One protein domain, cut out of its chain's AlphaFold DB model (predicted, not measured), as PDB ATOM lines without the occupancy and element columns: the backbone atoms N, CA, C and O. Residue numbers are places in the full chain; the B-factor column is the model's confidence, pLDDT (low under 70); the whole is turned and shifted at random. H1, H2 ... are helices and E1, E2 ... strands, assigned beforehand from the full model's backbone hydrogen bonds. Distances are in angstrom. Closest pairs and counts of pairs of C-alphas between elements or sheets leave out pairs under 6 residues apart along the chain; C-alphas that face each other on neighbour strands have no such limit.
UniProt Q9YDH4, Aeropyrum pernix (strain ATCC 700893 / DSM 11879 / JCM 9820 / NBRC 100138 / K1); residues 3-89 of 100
ATOM      1  N   ARG A   3      26.262  56.404  93.829       56.22
ATOM      2  CA  ARG A   3      25.461  55.158  93.843       56.22
ATOM      3  C   ARG A   3      23.938  55.375  93.890       56.22
ATOM      4  O   ARG A   3      23.204  54.644  93.243       56.22
ATOM      5  N   ARG A   4      23.455  56.409  94.599       56.52
ATOM      6  CA  ARG A   4      22.008  56.700  94.728       56.52
ATOM      7  C   ARG A   4      21.375  57.319  93.478       56.52
ATOM      8  O   ARG A   4      20.186  57.124  93.270       56.52
ATOM      9  N   ARG A   5      22.127  58.088  92.675       58.88
ATOM     10  CA  ARG A   5      21.596  58.648  91.413       58.88
ATOM     11  C   ARG A   5      21.441  57.551  90.363       58.88
ATOM     12  O   ARG A   5      20.455  57.559  89.636       58.88
ATOM     13  N   SER A   6      22.377  56.601  90.351       75.57
ATOM     14  CA  SER A   6      22.323  55.430  89.479       75.57
ATOM     15  C   SER A   6      21.066  54.598  89.719       75.57
ATOM     16  O   SER A   6      20.440  54.208  88.751       75.57
ATOM     17  N   ASP A   7      20.637  54.401  90.970       82.80
ATOM     18  CA  ASP A   7      19.477  53.543  91.262       82.80
ATOM     19  C   ASP A   7      18.169  54.058  90.640       82.80
ATOM     20  O   ASP A   7      17.461  53.308  89.983       82.80
ATOM     21  N   ILE A   8      17.888  55.362  90.764       85.08
ATOM     22  CA  ILE A   8      16.670  55.966  90.193       85.08
ATOM     23  C   ILE A   8      16.715  55.926  88.664       85.08
ATOM     24  O   ILE A   8      15.727  55.587  88.018       85.08
ATOM     25  N   TYR A   9      17.865  56.275  88.085       88.13
ATOM     26  CA  TYR A   9      18.059  56.239  86.638       88.13
ATOM     27  C   TYR A   9      17.847  54.829  86.081       88.13
ATOM     28  O   TYR A   9      17.080  54.648  85.138       88.13
ATOM     29  N   GLU A  10      18.477  53.830  86.697       88.39
ATOM     30  CA  GLU A  10      18.344  52.428  86.305       88.39
ATOM     31  C   GLU A  10      16.919  51.921  86.539       88.39
ATOM     32  O   GLU A  10      16.404  51.161  85.721       88.39
ATOM     33  N   ALA A  11      16.241  52.389  87.592       87.67
ATOM     34  CA  ALA A  11      14.857  52.024  87.852       87.67
ATOM     35  C   ALA A  11      13.915  52.501  86.739       87.67
ATOM     36  O   ALA A  11      13.154  51.711  86.178       87.67
ATOM     37  N   VAL A  12      14.029  53.780  86.364       88.35
ATOM     38  CA  VAL A  12      13.256  54.368  85.265       88.35
ATOM     39  C   VAL A  12      13.616  53.709  83.930       88.35
ATOM     40  O   VAL A  12      12.730  53.382  83.144       88.35
ATOM     41  N   ARG A  13      14.902  53.451  83.664       88.47
ATOM     42  CA  ARG A  13      15.315  52.741  82.443       88.47
ATOM     43  C   ARG A  13      14.769  51.327  82.368       88.47
ATOM     44  O   ARG A  13      14.396  50.895  81.284       88.47
ATOM     45  N   ARG A  14      14.710  50.611  83.491       86.98
ATOM     46  CA  ARG A  14      14.165  49.253  83.528       86.98
ATOM     47  C   ARG A  14      12.694  49.244  83.126       86.98
ATOM     48  O   ARG A  14      12.338  48.438  82.275       86.98
ATOM     49  N   VAL A  15      11.869  50.150  83.663       84.02
ATOM     50  CA  VAL A  15      10.452  50.220  83.258       84.02
ATOM     51  C   VAL A  15      10.270  50.707  81.820       84.02
ATOM     52  O   VAL A  15       9.405  50.216  81.105       84.02
ATOM     53  N   LEU A  16      11.138  51.599  81.344       83.72
ATOM     54  CA  LEU A  16      11.156  52.020  79.943       83.72
ATOM     55  C   LEU A  16      11.659  50.947  78.977       83.72
ATOM     56  O   LEU A  16      11.563  51.158  77.777       83.72
ATOM     57  N   ASN A  17      12.196  49.821  79.449       82.44
ATOM     58  CA  ASN A  17      12.553  48.698  78.584       82.44
ATOM     59  C   ASN A  17      11.398  47.707  78.384       82.44
ATOM     60  O   ASN A  17      11.514  46.853  77.509       82.44
ATOM     61  N   TYR A  18      10.292  47.807  79.136       76.67
ATOM     62  CA  TYR A  18       9.107  46.977  78.876       76.67
ATOM     63  C   TYR A  18       8.550  47.232  77.463       76.67
ATOM     64  O   TYR A  18       8.893  48.243  76.857       76.67
ATOM     65  N   PRO A  19       7.739  46.348  76.872       73.10
ATOM     66  CA  PRO A  19       7.027  46.649  75.627       73.10
ATOM     67  C   PRO A  19       6.154  47.899  75.783       73.10
ATOM     68  O   PRO A  19       5.664  48.163  76.875       73.10
ATOM     69  N   LEU A  20       5.950  48.685  74.718       70.28
ATOM     70  CA  LEU A  20       5.112  49.894  74.796       70.28
ATOM     71  C   LEU A  20       3.691  49.579  75.301       70.28
ATOM     72  O   LEU A  20       3.139  50.368  76.062       70.28
ATOM     73  N   GLU A  21       3.163  48.416  74.914       72.23
ATOM     74  CA  GLU A  21       1.866  47.887  75.352       72.23
ATOM     75  C   GLU A  21       1.795  47.748  76.877       72.23
ATOM     76  O   GLU A  21       0.826  48.192  77.475       72.23
ATOM     77  N   ASP A  22       2.855  47.246  77.516       73.01
ATOM     78  CA  ASP A  22       2.944  47.173  78.976       73.01
ATOM     79  C   ASP A  22       3.323  48.520  79.612       73.01
ATOM     80  O   ASP A  22       2.979  48.772  80.762       73.01
ATOM     81  N   ARG A  23       4.055  49.402  78.908       71.05
ATOM     82  CA  ARG A  23       4.553  50.686  79.456       71.05
ATOM     83  C   ARG A  23       3.442  51.665  79.804       71.05
ATOM     84  O   ARG A  23       3.624  52.434  80.746       71.05
ATOM     85  N   GLY A  24       2.361  51.703  79.021       77.25
ATOM     86  CA  GLY A  24       1.284  52.692  79.184       77.25
ATOM     87  C   GLY A  24       0.624  52.635  80.561       77.25
ATOM     88  O   GLY A  24       0.192  53.655  81.095       77.25
ATOM     89  N   ASP A  25       0.648  51.453  81.162       84.74
ATOM     90  CA  ASP A  25       0.042  51.174  82.451       84.74
ATOM     91  C   ASP A  25       0.930  51.553  83.651       84.74
ATOM     92  O   ASP A  25       0.453  51.647  84.780       84.74
ATOM     93  N   TYR A  26       2.222  51.814  83.440       90.73
ATOM     94  CA  TYR A  26       3.101  52.265  84.515       90.73
ATOM     95  C   TYR A  26       3.105  53.793  84.631       90.73
ATOM     96  O   TYR A  26       3.007  54.537  83.647       90.73
ATOM     97  N   SER A  27       3.349  54.290  85.842       93.08
ATOM     98  CA  SER A  27       3.487  55.722  86.097       93.08
ATOM     99  C   SER A  27       4.639  56.061  87.041       93.08
ATOM    100  O   SER A  27       5.052  55.278  87.894       93.08
ATOM    101  N   ILE A  28       5.214  57.248  86.859       94.14
ATOM    102  CA  ILE A  28       6.277  57.819  87.683       94.14
ATOM    103  C   ILE A  28       5.646  58.858  88.596       94.14
ATOM    104  O   ILE A  28       5.085  59.850  88.126       94.14
ATOM    105  N   VAL A  29       5.810  58.684  89.903       96.00
ATOM    106  CA  VAL A  29       5.388  59.672  90.893       96.00
ATOM    107  C   VAL A  29       6.595  60.489  91.329       96.00
ATOM    108  O   VAL A  29       7.655  59.963  91.692       96.00
ATOM    109  N   TYR A  30       6.434  61.805  91.314       95.14
ATOM    110  CA  TYR A  30       7.502  62.753  91.584       95.14
ATOM    111  C   TYR A  30       7.014  63.938  92.409       95.14
ATOM    112  O   TYR A  30       5.846  64.322  92.385       95.14
ATOM    113  N   ARG A  31       7.946  64.546  93.140       94.71
ATOM    114  CA  ARG A  31       7.716  65.805  93.844       94.71
ATOM    115  C   ARG A  31       7.694  66.946  92.842       94.71
ATOM    116  O   ARG A  31       8.638  67.129  92.072       94.71
ATOM    117  N   HIS A  32       6.643  67.741  92.877       93.96
ATOM    118  CA  HIS A  32       6.495  68.948  92.086       93.96
ATOM    119  C   HIS A  32       6.269  70.128  93.025       93.96
ATOM    120  O   HIS A  32       5.475  70.043  93.958       93.96
ATOM    121  N   ARG A  33       6.986  71.229  92.799       90.82
ATOM    122  CA  ARG A  33       6.839  72.436  93.608       90.82
ATOM    123  C   ARG A  33       5.761  73.306  92.983       90.82
ATOM    124  O   ARG A  33       5.930  73.749  91.854       90.82
ATOM    125  N   VAL A  34       4.694  73.546  93.728       90.60
ATOM    126  CA  VAL A  34       3.622  74.471  93.371       90.60
ATOM    127  C   VAL A  34       3.823  75.746  94.177       90.60
ATOM    128  O   VAL A  34       4.009  75.702  95.397       90.60
ATOM    129  N   GLU A  35       3.830  76.886  93.494       90.77
ATOM    130  CA  GLU A  35       3.953  78.188  94.145       90.77
ATOM    131  C   GLU A  35       2.808  78.403  95.149       90.77
ATOM    132  O   GLU A  35       1.666  78.031  94.892       90.77
ATOM    133  N   GLY A  36       3.127  78.913  96.341       93.61
ATOM    134  CA  GLY A  36       2.158  79.127  97.425       93.61
ATOM    135  C   GLY A  36       1.690  77.873  98.181       93.61
ATOM    136  O   GLY A  36       1.212  78.004  99.302       93.61
ATOM    137  N   VAL A  37       1.862  76.666  97.629       88.84
ATOM    138  CA  VAL A  37       1.416  75.399  98.254       88.84
ATOM    139  C   VAL A  37       2.589  74.570  98.788       88.84
ATOM    140  O   VAL A  37       2.450  73.856  99.777       88.84
ATOM    141  N   GLY A  38       3.764  74.678  98.164       92.06
ATOM    142  CA  GLY A  38       4.948  73.899  98.526       92.06
ATOM    143  C   GLY A  38       5.141  72.679  97.627       92.06
ATOM    144  O   GLY A  38       4.929  72.748  96.418       92.06
ATOM    145  N   GLU A  39       5.622  71.570  98.187       92.73
ATOM    146  CA  GLU A  39       5.839  70.330  97.433       92.73
ATOM    147  C   GLU A  39       4.581  69.455  97.440       92.73
ATOM    148  O   GLU A  39       4.078  69.083  98.496       92.73
ATOM    149  N   VAL A  40       4.114  69.073  96.252       95.02
ATOM    150  CA  VAL A  40       3.026  68.105  96.055       95.02
ATOM    151  C   VAL A  40       3.530  66.903  95.267       95.02
ATOM    152  O   VAL A  40       4.517  66.994  94.533       95.02
ATOM    153  N   LEU A  41       2.851  65.767  95.393       95.06
ATOM    154  CA  LEU A  41       3.104  64.617  94.531       95.06
ATOM    155  C   LEU A  41       2.300  64.753  93.239       95.06
ATOM    156  O   LEU A  41       1.104  65.042  93.258       95.06
ATOM    157  N   ARG A  42       2.979  64.558  92.113       95.42
ATOM    158  CA  ARG A  42       2.386  64.446  90.782       95.42
ATOM    159  C   ARG A  42       2.742  63.096  90.194       95.42
ATOM    160  O   ARG A  42       3.724  62.477  90.599       95.42
ATOM    161  N   GLU A  43       1.938  62.669  89.238       94.41
ATOM    162  CA  GLU A  43       2.090  61.400  88.551       94.41
ATOM    163  C   GLU A  43       2.148  61.657  87.045       94.41
ATOM    164  O   GLU A  43       1.338  62.415  86.513       94.41
ATOM    165  N   ALA A  44       3.130  61.059  86.376       93.36
ATOM    166  CA  ALA A  44       3.272  61.085  84.927       93.36
ATOM    167  C   ALA A  44       3.289  59.650  84.412       93.36
ATOM    168  O   ALA A  44       4.065  58.826  84.900       93.36
ATOM    169  N   ARG A  45       2.450  59.343  83.424       92.36
ATOM    170  CA  ARG A  45       2.461  58.021  82.799       92.36
ATOM    171  C   ARG A  45       3.736  57.813  81.995       92.36
ATOM    172  O   ARG A  45       4.277  58.757  81.416       92.36
ATOM    173  N   LEU A  46       4.197  56.570  81.927       90.65
ATOM    174  CA  LEU A  46       5.405  56.225  81.184       90.65
ATOM    175  C   LEU A  46       5.244  56.376  79.668       90.65
ATOM    176  O   LEU A  46       6.229  56.689  79.004       90.65
ATOM    177  N   GLU A  47       4.022  56.284  79.132       90.16
ATOM    178  CA  GLU A  47       3.715  56.652  77.734       90.16
ATOM    179  C   GLU A  47       4.075  58.111  77.407       90.16
ATOM    180  O   GLU A  47       4.431  58.432  76.278       90.16
ATOM    181  N   SER A  48       4.026  59.004  78.401       91.32
ATOM    182  CA  SER A  48       4.323  60.422  78.214       91.32
ATOM    183  C   SER A  48       5.822  60.715  78.246       91.32
ATOM    184  O   SER A  48       6.206  61.870  78.085       91.32
ATOM    185  N   VAL A  49       6.680  59.717  78.473       91.56
ATOM    186  CA  VAL A  49       8.133  59.896  78.524       91.56
ATOM    187  C   VAL A  49       8.716  59.868  77.114       91.56
ATOM    188  O   VAL A  49       8.728  58.837  76.451       91.56
ATOM    189  N   ALA A  50       9.276  60.994  76.678       91.90
ATOM    190  CA  ALA A  50       9.966  61.110  75.396       91.90
ATOM    191  C   ALA A  50      11.387  60.526  75.448       91.90
ATOM    192  O   ALA A  50      11.832  59.856  74.520       91.90
ATOM    193  N   ARG A  51      12.131  60.808  76.527       91.94
ATOM    194  CA  ARG A  51      13.501  60.310  76.736       91.94
ATOM    195  C   ARG A  51      13.929  60.445  78.192       91.94
ATOM    196  O   ARG A  51      13.355  61.221  78.951       91.94
ATOM    197  N   VAL A  52      15.000  59.752  78.567       91.13
ATOM    198  CA  VAL A  52      15.608  59.857  79.901       91.13
ATOM    199  C   VAL A  52      17.106  60.055  79.775       91.13
ATOM    200  O   VAL A  52      17.783  59.298  79.080       91.13
ATOM    201  N   ASP A  53      17.629  61.056  80.475       90.88
ATOM    202  CA  ASP A  53      19.064  61.272  80.626       90.88
ATOM    203  C   ASP A  53      19.506  61.058  82.084       90.88
ATOM    204  O   ASP A  53      18.731  60.655  82.949       90.88
ATOM    205  N   LYS A  54      20.791  61.295  82.361       87.91
ATOM    206  CA  LYS A  54      21.410  61.053  83.675       87.91
ATOM    207  C   LYS A  54      20.878  61.963  84.798       87.91
ATOM    208  O   LYS A  54      21.250  61.773  85.956       87.91
ATOM    209  N   TRP A  55      20.050  62.952  84.475       91.45
ATOM    210  CA  TRP A  55      19.597  64.025  85.356       91.45
ATOM    211  C   TRP A  55      18.079  64.173  85.390       91.45
ATOM    212  O   TRP A  55      17.550  64.536  86.447       91.45
ATOM    213  N   ALA A  56      17.382  63.878  84.289       94.24
ATOM    214  CA  ALA A  56      15.938  64.054  84.179       94.24
ATOM    215  C   ALA A  56      15.241  63.051  83.242       94.24
ATOM    216  O   ALA A  56      15.830  62.489  82.318       94.24
ATOM    217  N   VAL A  57      13.942  62.884  83.487       94.68
ATOM    218  CA  VAL A  57      12.960  62.289  82.577       94.68
ATOM    219  C   VAL A  57      12.305  63.424  81.798       94.68
ATOM    220  O   VAL A  57      11.757  64.338  82.404       94.68
ATOM    221  N   HIS A  58      12.367  63.375  80.473       95.54
ATOM    222  CA  HIS A  58      11.759  64.363  79.582       95.54
ATOM    223  C   HIS A  58      10.424  63.832  79.103       95.54
ATOM    224  O   HIS A  58      10.354  62.709  78.596       95.54
ATOM    225  N   LEU A  59       9.385  64.636  79.250       94.91
ATOM    226  CA  LEU A  59       8.047  64.315  78.796       94.91
ATOM    227  C   LEU A  59       7.812  64.829  77.370       94.91
ATOM    228  O   LEU A  59       8.459  65.771  76.911       94.91
ATOM    229  N   VAL A  60       6.863  64.216  76.664       94.11
ATOM    230  CA  VAL A  60       6.477  64.587  75.289       94.11
ATOM    231  C   VAL A  60       5.921  66.009  75.179       94.11
ATOM    232  O   VAL A  60       6.015  66.622  74.122       94.11
ATOM    233  N   ASN A  61       5.379  66.554  76.269       93.85
ATOM    234  CA  ASN A  61       4.843  67.914  76.332       93.85
ATOM    235  C   ASN A  61       5.926  68.996  76.543       93.85
ATOM    236  O   ASN A  61       5.592  70.172  76.660       93.85
ATOM    237  N   GLY A  62       7.208  68.616  76.607       93.64
ATOM    238  CA  GLY A  62       8.333  69.525  76.842       93.64
ATOM    239  C   GLY A  62       8.721  69.696  78.314       93.64
ATOM    240  O   GLY A  62       9.784  70.252  78.595       93.64
ATOM    241  N   ASP A  63       7.924  69.186  79.259       93.40
ATOM    242  CA  ASP A  63       8.285  69.203  80.675       93.40
ATOM    243  C   ASP A  63       9.437  68.241  80.981       93.40
ATOM    244  O   ASP A  63       9.671  67.236  80.308       93.40
ATOM    245  N   SER A  64      10.166  68.532  82.056       94.68
ATOM    246  CA  SER A  64      11.249  67.680  82.547       94.68
ATOM    247  C   SER A  64      11.099  67.419  84.038       94.68
ATOM    248  O   SER A  64      10.959  68.341  84.842       94.68
ATOM    249  N   ILE A  65      11.184  66.148  84.424       94.66
ATOM    250  CA  ILE A  65      11.146  65.681  85.806       94.66
ATOM    251  C   ILE A  65      12.572  65.310  86.226       94.66
ATOM    252  O   ILE A  65      13.091  64.274  85.804       94.66
ATOM    253  N   PRO A  66      13.238  66.104  87.084       94.39
ATOM    254  CA  PRO A  66      14.548  65.743  87.606       94.39
ATOM    255  C   PRO A  66      14.504  64.413  88.368       94.39
ATOM    256  O   PRO A  66      13.650  64.223  89.233       94.39
ATOM    257  N   LEU A  67      15.478  63.526  88.142       92.13
ATOM    258  CA  LEU A  67      15.503  62.190  88.759       92.13
ATOM    259  C   LEU A  67      15.464  62.248  90.290       92.13
ATOM    260  O   LEU A  67      14.815  61.438  90.940       92.13
ATOM    261  N   HIS A  68      16.111  63.246  90.894       91.48
ATOM    262  CA  HIS A  68      16.106  63.419  92.348       91.48
ATOM    263  C   HIS A  68      14.728  63.790  92.924       91.48
ATOM    264  O   HIS A  68      14.590  63.802  94.148       91.48
ATOM    265  N   ARG A  69      13.743  64.133  92.086       93.40
ATOM    266  CA  ARG A  69      12.360  64.396  92.498       93.40
ATOM    267  C   ARG A  69      11.469  63.170  92.378       93.40
ATOM    268  O   ARG A  69      10.412  63.157  93.000       93.40
ATOM    269  N   ILE A  70      11.889  62.147  91.638       93.87
ATOM    270  CA  ILE A  70      11.165  60.880  91.542       93.87
ATOM    271  C   ILE A  70      11.204  60.188  92.907       93.87
ATOM    272  O   ILE A  70      12.252  60.115  93.562       93.87
ATOM    273  N   VAL A  71      10.042  59.719  93.355       94.77
ATOM    274  CA  VAL A  71       9.873  59.071  94.661       94.77
ATOM    275  C   VAL A  71       9.385  57.637  94.545       94.77
ATOM    276  O   VAL A  71       9.795  56.814  95.359       94.77
ATOM    277  N   GLU A  72       8.576  57.317  93.542       94.34
ATOM    278  CA  GLU A  72       8.116  55.955  93.285       94.34
ATOM    279  C   GLU A  72       7.773  55.752  91.807       94.34
ATOM    280  O   GLU A  72       7.560  56.711  91.063       94.34
ATOM    281  N   ILE A  73       7.737  54.488  91.403       93.04
ATOM    282  CA  ILE A  73       7.189  54.027  90.133       93.04
ATOM    283  C   ILE A  73       6.049  53.077  90.485       93.04
ATOM    284  O   ILE A  73       6.214  52.195  91.337       93.04
ATOM    285  N   ARG A  74       4.903  53.277  89.843       92.84
ATOM    286  CA  ARG A  74       3.722  52.436  89.985       92.84
ATOM    287  C   ARG A  74       3.525  51.572  88.752       92.84
ATOM    288  O   ARG A  74       3.869  51.987  87.647       92.84
ATOM    289  N   GLY A  75       3.020  50.373  88.987       90.12
ATOM    290  CA  GLY A  75       2.619  49.428  87.965       90.12
ATOM    291  C   GLY A  75       1.172  49.624  87.500       90.12
ATOM    292  O   GLY A  75       0.486  50.543  87.961       90.12
ATOM    293  N   PRO A  76       0.704  48.719  86.625       85.17
ATOM    294  CA  PRO A  76      -0.610  48.771  85.984       85.17
ATOM    295  C   PRO A  76      -1.824  48.854  86.896       85.17
ATOM    296  O   PRO A  76      -2.883  49.334  86.497       85.17
ATOM    297  N   ARG A  77      -1.707  48.365  88.127       84.91
ATOM    298  CA  ARG A  77      -2.797  48.341  89.106       84.91
ATOM    299  C   ARG A  77      -2.630  49.440  90.152       84.91
ATOM    300  O   ARG A  77      -3.302  49.416  91.181       84.91
ATOM    301  N   GLY A  78      -1.731  50.394  89.905       86.25
ATOM    302  CA  GLY A  78      -1.355  51.438  90.853       86.25
ATOM    303  C   GLY A  78      -0.474  50.937  92.000       86.25
ATOM    304  O   GLY A  78      -0.195  51.697  92.928       86.25
ATOM    305  N   GLU A  79      -0.023  49.682  91.960       90.05
ATOM    306  CA  GLU A  79       0.887  49.110  92.943       90.05
ATOM    307  C   GLU A  79       2.276  49.735  92.824       90.05
ATOM    308  O   GLU A  79       2.788  49.961  91.731       90.05
ATOM    309  N   THR A  80       2.924  50.020  93.950       90.42
ATOM    310  CA  THR A  80       4.298  50.522  93.933       90.42
ATOM    311  C   THR A  80       5.258  49.384  93.577       90.42
ATOM    312  O   THR A  80       5.467  48.490  94.390       90.42
ATOM    313  N   VAL A  81       5.899  49.451  92.408       90.35
ATOM    314  CA  VAL A  81       6.915  48.466  91.973       90.35
ATOM    315  C   VAL A  81       8.332  48.893  92.343       90.35
ATOM    316  O   VAL A  81       9.231  48.072  92.500       90.35
ATOM    317  N   TRP A  82       8.553  50.192  92.517       91.98
ATOM    318  CA  TRP A  82       9.820  50.731  92.992       91.98
ATOM    319  C   TRP A  82       9.560  51.974  93.833       91.98
ATOM    320  O   TRP A  82       8.731  52.812  93.479       91.98
ATOM    321  N   ARG A  83      10.287  52.127  94.940       92.34
ATOM    322  CA  ARG A  83      10.221  53.320  95.787       92.34
ATOM    323  C   ARG A  83      11.607  53.759  96.216       92.34
ATOM    324  O   ARG A  83      12.420  52.970  96.694       92.34
ATOM    325  N   ARG A  84      11.864  55.060  96.140       87.96
ATOM    326  CA  ARG A  84      13.122  55.650  96.587       87.96
ATOM    327  C   ARG A  84      13.383  55.317  98.057       87.96
ATOM    328  O   ARG A  84      12.565  55.603  98.924       87.96
ATOM    329  N   GLY A  85      14.566  54.771  98.334       86.40
ATOM    330  CA  GLY A  85      14.980  54.361  99.679       86.40
ATOM    331  C   GLY A  85      14.613  52.920 100.038       86.40
ATOM    332  O   GLY A  85      15.273  52.364 100.906       86.40
ATOM    333  N   LEU A  86      13.644  52.315  99.341       84.29
ATOM    334  CA  LEU A  86      13.314  50.890  99.460       84.29
ATOM    335  C   LEU A  86      13.846  50.068  98.275       84.29
ATOM    336  O   LEU A  86      14.133  48.891  98.436       84.29
ATOM    337  N   GLY A  87      14.035  50.694  97.110       85.28
ATOM    338  CA  GLY A  87      14.415  50.012  95.875       85.28
ATOM    339  C   GLY A  87      13.203  49.385  95.189       85.28
ATOM    340  O   GLY A  87      12.080  49.880  95.321       85.28
ATOM    341  N   TRP A  88      13.442  48.316  94.428       81.97
ATOM    342  CA  TRP A  88      12.376  47.512  93.836       81.97
ATOM    343  C   TRP A  88      11.593  46.811  94.937       81.97
ATOM    344  O   TRP A  88      12.174  46.131  95.778       81.97
ATOM    345  N   LEU A  89      10.281  46.991  94.920       82.15
ATOM    346  CA  LEU A  89       9.376  46.237  95.762       82.15
ATOM    347  C   LEU A  89       8.942  45.030  94.940       82.15
ATOM    348  O   LEU A  89       8.247  45.164  93.934       82.15
TER     349      LEU A  89
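AT A GLANCE: This is residues 3 to 89 of the 100 residues of a protein of Aeropyrum pernix (strain ATCC 700893 / DSM 11879 / JCM 9820 / NBRC 100138 / K1) (UniProt Q9YDH4). A strongly twisted sheet of four strands extends into a long hairpin, E1 and E2, whose tip at residues 35 to 37 makes one end of the longest axis. Helix H1 packs over E6 of this sheet and also grazes a small second sheet, E3 E4 E5. You have 87 printed residues with two named helices and seven named strands, in the order H1, H2, E1 to E7; both sheets, E2 - E1 - E6 - E7 and E3 - E4 - E5, are antiparallel and the class is mixed. The whole is compact, with a radius of gyration of the C-alphas of 12.3 A and spans of 39 by 29 by 26 A.

HOW THE PARTS SIT: Start at H1, residues 3 to 15, where 8 of 9 O i to N i+4 pairs are within hydrogen-bond range; H2, residues 20 to 23, is too short for such a pair. H1 and H2 are close but not clearly touching: their closest C-alphas, of Val 15 and Arg 23, are 7.0 A apart. Next comes the hairpin of E1, residues 27 to 34, and E2, residues 38 to 45, with N 30 and O 42 at 2.9 A. E3, residues 49 to 52, E4, residues 56 to 59, and E5, residues 64 to 66, form a meander, each strand the antiparallel neighbour of the one before; look at N 50 and O 58, 2.8 A, and N 57 and O 65, 2.8 A. E6, residues 70 to 74, pairs with E1 through N 29 and O 72, 2.9 A, and with E7, residues 80 to 83, through N 73 and O 82, 2.8 A. H1 is on this larger sheet at a height of 9.8 A, over E6 and only just slantwise to the strands, at 30.0 degrees to E6 on the local plane; their closest C-alphas, of Ile 8 and Ile 70, are 7.5 A apart.

IN THESE COORDINATES: Find C-alpha 3 at (25.461, 55.158, 93.843); from there H1 runs 19.0 A. E1, 20.1 A long, bends by 54 degrees at residue 31, and E2 is 22.5 A long. E7 ends at C-alpha 83, (10.221, 53.320, 95.787).

THE WHOLE: The C-alphas farthest apart, of Pro 19 and Gly 36, are 39.4 A apart. The printed part has no cut, its links between named elements are tight, and pLDDT is under 70 at residues 3 to 5.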